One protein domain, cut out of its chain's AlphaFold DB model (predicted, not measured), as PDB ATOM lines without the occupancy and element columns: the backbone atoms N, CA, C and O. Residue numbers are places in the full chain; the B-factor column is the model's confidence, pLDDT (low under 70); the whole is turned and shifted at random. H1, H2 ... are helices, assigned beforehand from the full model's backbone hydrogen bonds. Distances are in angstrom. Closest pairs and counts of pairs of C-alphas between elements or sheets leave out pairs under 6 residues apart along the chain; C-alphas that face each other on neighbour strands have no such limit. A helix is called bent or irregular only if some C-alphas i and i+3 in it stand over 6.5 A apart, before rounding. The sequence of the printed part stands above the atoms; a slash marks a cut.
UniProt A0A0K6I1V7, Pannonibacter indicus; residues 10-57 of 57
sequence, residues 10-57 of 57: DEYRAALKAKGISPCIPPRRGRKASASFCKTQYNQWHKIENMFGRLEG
ATOM      1  N   ASP A  10      43.954 -25.856 -12.852       71.44
ATOM      2  CA  ASP A  10      42.767 -26.684 -13.071       71.44
ATOM      3  C   ASP A  10      42.189 -27.252 -11.775       71.44
ATOM      4  O   ASP A  10      40.971 -27.206 -11.627       71.44
ATOM      5  N   GLU A  11      43.005 -27.680 -10.806       75.12
ATOM      6  CA  GLU A  11      42.498 -28.076  -9.480       75.12
ATOM      7  C   GLU A  11      41.829 -26.895  -8.772       75.12
ATOM      8  O   GLU A  11      40.729 -27.014  -8.230       75.12
ATOM      9  N   TYR A  12      42.432 -25.709  -8.870       73.62
ATOM     10  CA  TYR A  12      41.856 -24.497  -8.297       73.62
ATOM     11  C   TYR A  12      40.561 -24.081  -9.011       73.62
ATOM     12  O   TYR A  12      39.565 -23.735  -8.374       73.62
ATOM     13  N   ARG A  13      40.518 -24.188 -10.347       75.31
ATOM     14  CA  ARG A  13      39.282 -23.990 -11.121       75.31
ATOM     15  C   ARG A  13      38.214 -25.020 -10.765       75.31
ATOM     16  O   ARG A  13      37.045 -24.649 -10.712       75.31
ATOM     17  N   ALA A  14      38.582 -26.279 -10.547       79.31
ATOM     18  CA  ALA A  14      37.659 -27.342 -10.172       79.31
ATOM     19  C   ALA A  14      37.072 -27.091  -8.779       79.31
ATOM     20  O   ALA A  14      35.856 -27.154  -8.617       79.31
ATOM     21  N   ALA A  15      37.901 -26.703  -7.808       83.25
ATOM     22  CA  ALA A  15      37.456 -26.328  -6.470       83.25
ATOM     23  C   ALA A  15      36.537 -25.094  -6.479       83.25
ATOM     24  O   ALA A  15      35.517 -25.081  -5.793       83.25
ATOM     25  N   LEU A  16      36.848 -24.068  -7.282       81.88
ATOM     26  CA  LEU A  16      35.980 -22.896  -7.446       81.88
ATOM     27  C   LEU A  16      34.642 -23.274  -8.090       81.88
ATOM     28  O   LEU A  16      33.592 -22.906  -7.568       81.88
ATOM     29  N   LYS A  17      34.662 -24.090  -9.151       81.44
ATOM     30  CA  LYS A  17      33.441 -24.614  -9.780       81.44
ATOM     31  C   LYS A  17      32.604 -25.452  -8.815       81.44
ATOM     32  O   LYS A  17      31.388 -25.300  -8.807       81.44
ATOM     33  N   ALA A  18      33.232 -26.284  -7.984       85.44
ATOM     34  CA  ALA A  18      32.547 -27.067  -6.953       85.44
ATOM     35  C   ALA A  18      31.862 -26.174  -5.906       85.44
ATOM     36  O   ALA A  18      30.821 -26.534  -5.369       85.44
ATOM     37  N   LYS A  19      32.406 -24.976  -5.663       86.19
ATOM     38  CA  LYS A  19      31.789 -23.936  -4.828       86.19
ATOM     39  C   LYS A  19      30.749 -23.082  -5.570       86.19
ATOM     40  O   LYS A  19      30.246 -22.122  -4.999       86.19
ATOM     41  N   GLY A  20      30.444 -23.385  -6.836       82.88
ATOM     42  CA  GLY A  20      29.544 -22.586  -7.679       82.88
ATOM     43  C   GLY A  20      30.146 -21.260  -8.157       82.88
ATOM     44  O   GLY A  20      29.442 -20.422  -8.714       82.88
ATOM     45  N   ILE A  21      31.449 -21.055  -7.959       79.38
ATOM     46  CA  ILE A  21      32.161 -19.841  -8.352       79.38
ATOM     47  C   ILE A  21      32.737 -20.067  -9.747       79.38
ATOM     48  O   ILE A  21      33.526 -20.987  -9.957       79.38
ATOM     49  N   SER A  22      32.375 -19.218 -10.710       76.12
ATOM     50  CA  SER A  22      32.957 -19.268 -12.054       76.12
ATOM     51  C   SER A  22      34.384 -18.706 -12.021       76.12
ATOM     52  O   SER A  22      34.552 -17.497 -11.838       76.12
ATOM     53  N   PRO A  23      35.432 -19.538 -12.183       71.56
ATOM     54  CA  PRO A  23      36.801 -19.076 -12.041       71.56
ATOM     55  C   PRO A  23      37.192 -18.174 -13.211       71.56
ATOM     56  O   PRO A  23      37.239 -18.600 -14.366       71.56
ATOM     57  N   CYS A  24      37.543 -16.932 -12.889       72.06
ATOM     58  CA  CYS A  24      37.973 -15.918 -13.839       72.06
ATOM     59  C   CYS A  24      39.516 -15.897 -13.972       72.06
ATOM     60  O   CYS A  24      40.148 -14.849 -13.886       72.06
ATOM     61  N   ILE A  25      40.136 -17.072 -14.115       71.25
ATOM     62  CA  ILE A  25      41.598 -17.230 -14.021       71.25
ATOM     63  C   ILE A  25      42.185 -17.402 -15.424       71.25
ATOM     64  O   ILE A  25      41.777 -18.341 -16.122       71.25
ATOM     65  N   PRO A  26      43.155 -16.574 -15.851       68.38
ATOM     66  CA  PRO A  26      43.779 -16.718 -17.158       68.38
ATOM     67  C   PRO A  26      44.538 -18.053 -17.250       68.38
ATOM     68  O   PRO A  26      45.097 -18.536 -16.264       68.38
ATOM     69  N   PRO A  27      44.562 -18.710 -18.420       66.38
ATOM     70  CA  PRO A  27      45.412 -19.877 -18.615       66.38
ATOM     71  C   PRO A  27      46.894 -19.489 -18.501       66.38
ATOM     72  O   PRO A  27      47.297 -18.427 -18.977       66.38
ATOM     73  N   ARG A  28      47.719 -20.376 -17.925       65.81
ATOM     74  CA  ARG A  28      49.179 -20.201 -17.945       65.81
ATOM     75  C   ARG A  28      49.685 -20.074 -19.386       65.81
ATOM     76  O   ARG A  28      49.213 -20.767 -20.294       65.81
ATOM     77  N   ARG A  29      50.666 -19.186 -19.579       56.72
ATOM     78  CA  ARG A  29      51.334 -18.945 -20.865       56.72
ATOM     79  C   ARG A  29      51.896 -20.270 -21.400       56.72
ATOM     80  O   ARG A  29      52.665 -20.926 -20.708       56.72
ATOM     81  N   GLY A  30      51.500 -20.663 -22.615       57.41
ATOM     82  CA  GLY A  30      51.992 -21.881 -23.279       57.41
ATOM     83  C   GLY A  30      51.002 -23.050 -23.400       57.41
ATOM     84  O   GLY A  30      51.373 -24.085 -23.949       57.41
ATOM     85  N   ARG A  31      49.739 -22.927 -22.956       63.38
ATOM     86  CA  ARG A  31      48.714 -23.942 -23.277       63.38
ATOM     87  C   ARG A  31      48.258 -23.864 -24.737       63.38
ATOM     88  O   ARG A  31      47.896 -22.793 -25.211       63.38
ATOM     89  N   LYS A  32      48.173 -25.028 -25.394       53.16
ATOM     90  CA  LYS A  32      47.595 -25.199 -26.744       53.16
ATOM     91  C   LYS A  32      46.071 -25.018 -26.786       53.16
ATOM     92  O   LYS A  32      45.545 -24.578 -27.798       53.16
ATOM     93  N   ALA A  33      45.377 -25.328 -25.691       54.06
ATOM     94  CA  ALA A  33      43.946 -25.085 -25.524       54.06
ATOM     95  C   ALA A  33      43.755 -24.040 -24.421       54.06
ATOM     96  O   ALA A  33      43.720 -24.357 -23.228       54.06
ATOM     97  N   SER A  34      43.714 -22.768 -24.806       54.81
ATOM     98  CA  SER A  34      43.332 -21.697 -23.892       54.81
ATOM     99  C   SER A  34      41.870 -21.894 -23.503       54.81
ATOM    100  O   SER A  34      40.992 -21.832 -24.364       54.81
ATOM    101  N   ALA A  35      41.603 -22.128 -22.216       59.03
ATOM    102  CA  ALA A  35      40.246 -22.031 -21.692       59.03
ATOM    103  C   ALA A  35      39.677 -20.663 -22.095       59.03
ATOM    104  O   ALA A  35      40.363 -19.650 -21.924       59.03
ATOM    105  N   SER A  36      38.471 -20.646 -22.673       60.59
ATOM    106  CA  SER A  36      37.830 -19.396 -23.078       60.59
ATOM    107  C   SER A  36      37.665 -18.535 -21.841       60.59
ATOM    108  O   SER A  36      37.009 -18.919 -20.872       60.59
ATOM    109  N   PHE A  37      38.358 -17.409 -21.847       65.19
ATOM    110  CA  PHE A  37      38.454 -16.544 -20.703       65.19
ATOM    111  C   PHE A  37      38.068 -15.133 -21.117       65.19
ATOM    112  O   PHE A  37      38.592 -14.588 -22.092       65.19
ATOM    113  N   CYS A  38      37.122 -14.541 -20.389       68.56
ATOM    114  CA  CYS A  38      36.654 -13.201 -20.689       68.56
ATOM    115  C   CYS A  38      37.696 -12.179 -20.222       68.56
ATOM    116  O   CYS A  38      37.770 -11.843 -19.041       68.56
ATOM    117  N   LYS A  39      38.481 -11.649 -21.170       69.38
ATOM    118  CA  LYS A  39      39.482 -10.596 -20.918       69.38
ATOM    119  C   LYS A  39      38.904  -9.399 -20.155       69.38
ATOM    120  O   LYS A  39      39.600  -8.787 -19.352       69.38
ATOM    121  N   THR A  40      37.633  -9.070 -20.382       72.44
ATOM    122  CA  THR A  40      36.953  -7.971 -19.689       72.44
ATOM    123  C   THR A  40      36.829  -8.237 -18.193       72.44
ATOM    124  O   THR A  40      37.184  -7.373 -17.396       72.44
ATOM    125  N   GLN A  41      36.385  -9.437 -17.805       70.75
ATOM    126  CA  GLN A  41      36.277  -9.795 -16.390       70.75
ATOM    127  C   GLN A  41      37.664  -9.923 -15.747       70.75
ATOM    128  O   GLN A  41      37.850  -9.455 -14.629       70.75
ATOM    129  N   TYR A  42      38.665 -10.433 -16.474       75.06
ATOM    130  CA  TYR A  42      40.051 -10.442 -15.994       75.06
ATOM    131  C   TYR A  42      40.545  -9.067 -15.579       75.06
ATOM    132  O   TYR A  42      41.085  -8.897 -14.498       75.06
ATOM    133  N   ASN A  43      40.359  -8.078 -16.453       72.94
ATOM    134  CA  ASN A  43      40.861  -6.735 -16.214       72.94
ATOM    135  C   ASN A  43      40.159  -6.081 -15.022       72.94
ATOM    136  O   ASN A  43      40.746  -5.222 -14.373       72.94
ATOM    137  N   GLN A  44      38.915  -6.466 -14.731       75.38
ATOM    138  CA  GLN A  44      38.211  -6.026 -13.527       75.38
ATOM    139  C   GLN A  44      38.810  -6.678 -12.277       75.38
ATOM    140  O   GLN A  44      39.174  -5.964 -11.346       75.38
ATOM    141  N   TRP A  45      38.993  -8.001 -12.282       74.56
ATOM    142  CA  TRP A  45      39.605  -8.737 -11.170       74.56
ATOM    143  C   TRP A  45      41.049  -8.301 -10.905       74.56
ATOM    144  O   TRP A  45      41.400  -8.010  -9.770       74.56
ATOM    145  N   HIS A  46      41.846  -8.110 -11.953       75.62
ATOM    146  CA  HIS A  46      43.225  -7.643 -11.851       75.62
ATOM    147  C   HIS A  46      43.336  -6.249 -11.211       75.62
ATOM    148  O   HIS A  46      44.276  -5.968 -10.473       75.62
ATOM    149  N   LYS A  47      42.368  -5.353 -11.455       78.12
ATOM    150  CA  LYS A  47      42.313  -4.046 -10.777       78.12
ATOM    151  C   LYS A  47      42.023  -4.192  -9.285       78.12
ATOM    152  O   LYS A  47      42.607  -3.458  -8.495       78.12
ATOM    153  N   ILE A  48      41.151  -5.131  -8.918       77.19
ATOM    154  CA  ILE A  48      40.826  -5.450  -7.526       77.19
ATOM    155  C   ILE A  48      42.057  -6.047  -6.829       77.19
ATOM    156  O   ILE A  48      42.457  -5.548  -5.783       77.19
ATOM    157  N   GLU A  49      42.716  -7.035  -7.441       75.38
ATOM    158  CA  GLU A  49      43.965  -7.618  -6.932       75.38
ATOM    159  C   GLU A  49      45.067  -6.565  -6.765       75.38
ATOM    160  O   GLU A  49      45.708  -6.524  -5.723       75.38
ATOM    161  N   ASN A  50      45.254  -5.662  -7.736       76.81
ATOM    162  CA  ASN A  50      46.222  -4.564  -7.620       76.81
ATOM    163  C   ASN A  50      45.864  -3.564  -6.513       76.81
ATOM    164  O   ASN A  50      46.764  -2.985  -5.911       76.81
ATOM    165  N   MET A  51      44.576  -3.312  -6.258       76.00
ATOM    166  CA  MET A  51      44.168  -2.483  -5.122       76.00
ATOM    167  C   MET A  51      44.504  -3.166  -3.797       76.00
ATOM    168  O   MET A  51      45.111  -2.530  -2.943       76.00
ATOM    169  N   PHE A  52      44.182  -4.452  -3.644       70.75
ATOM    170  CA  PHE A  52      44.511  -5.204  -2.430       70.75
ATOM    171  C   PHE A  52      46.021  -5.385  -2.238       70.75
ATOM    172  O   PHE A  52      46.521  -5.166  -1.141       70.75
ATOM    173  N   GLY A  53      46.774  -5.671  -3.300       70.50
ATOM    174  CA  GLY A  53      48.234  -5.785  -3.247       70.50
ATOM    175  C   GLY A  53      48.950  -4.470  -2.919       70.50
ATOM    176  O   GLY A  53      50.091  -4.497  -2.476       70.50
ATOM    177  N   ARG A  54      48.290  -3.315  -3.098       64.31
ATOM    178  CA  ARG A  54      48.803  -2.006  -2.655       64.31
ATOM    179  C   ARG A  54      48.466  -1.677  -1.200       64.31
ATOM    180  O   ARG A  54      49.021  -0.715  -0.691       64.31
ATOM    181  N   LEU A  55      47.561  -2.420  -0.560       60.41
ATOM    182  CA  LEU A  55      47.208  -2.243   0.855       60.41
ATOM    183  C   LEU A  55      48.121  -3.041   1.795       60.41
ATOM    184  O   LEU A  55      48.196  -2.715   2.973       60.41
ATOM    185  N   GLU A  56      48.824  -4.051   1.280       53.97
ATOM    186  CA  GLU A  56      49.883  -4.769   2.006       53.97
ATOM    187  C   GLU A  56      51.284  -4.150   1.813       53.97
ATOM    188  O   GLU A  56      52.288  -4.778   2.151       53.97
ATOM    189  N   GLY A  57      51.359  -2.936   1.249       49.78
ATOM    190  CA  GLY A  57      52.597  -2.178   1.030       49.78
ATOM    191  C   GLY A  57      52.775  -1.018   1.996       49.78
ATOM    192  O   GLY A  57      51.755  -0.384   2.345       49.78
TER     193      GLY A  57
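Overview. This is residues 10 to 57 of the 57 residues of a protein of Pannonibacter indicus (UniProt A0A0K6I1V7). A short helix, H1, and a longer one, H2, are joined by a long looping link with no named element, and the farther part of H2 with the tail after it sticks out as an arm, residues 47 to 57. After H1 the link folds back past that helix with residues 19 to 25, then makes a wide loop, of which residues 28 to 33 stick out, before H2 begins. The printed part has 48 residues, with two named helices in the order H1, H2 and no named strand; the class is all helix, with 24 residues in the helices. The whole is loose, with a radius of gyration of the C-alphas of 12.6 A and spans of 35 by 26 by 18 A.

Arrangement. H1, residues 10 to 18, comes first, and a long link of 20 residues joins it to H2, residues 39 to 53. H1 and H2 are apart, with no C-alpha of the one within 8 A of the other. In both H1 and H2 every O i to N i+4 pair is within hydrogen-bond range. Residues 28 to 33 stand free, and so do residues 47 to 57, of which 47 to 53 belong to H2.

Along the chain. H1 runs from Asp 10, C-alpha at (42.767, -26.684, -13.071), to Ala 18, 11.9 A from first to last C-alpha. H2 runs from Lys 39, C-alpha at (39.482, -10.596, -20.918), to Gly 53, C-alpha at (48.234, -5.785, -3.247), a length of 20.3 A. Neither helix is bent.

Size, cuts and confidence. The two C-alphas farthest apart are those of Lys 32 and Gly 57, at 36.4 A. Without the stretches that stand free, the body has 31 residues and spans 23 by 18 by 12 A. The printed part has no cut and ends at residue 57, the chain's last. The mean pLDDT of the printed part is 70.4, and 18 residues are under 70, namely residues 26 to 39 and 54 to 57.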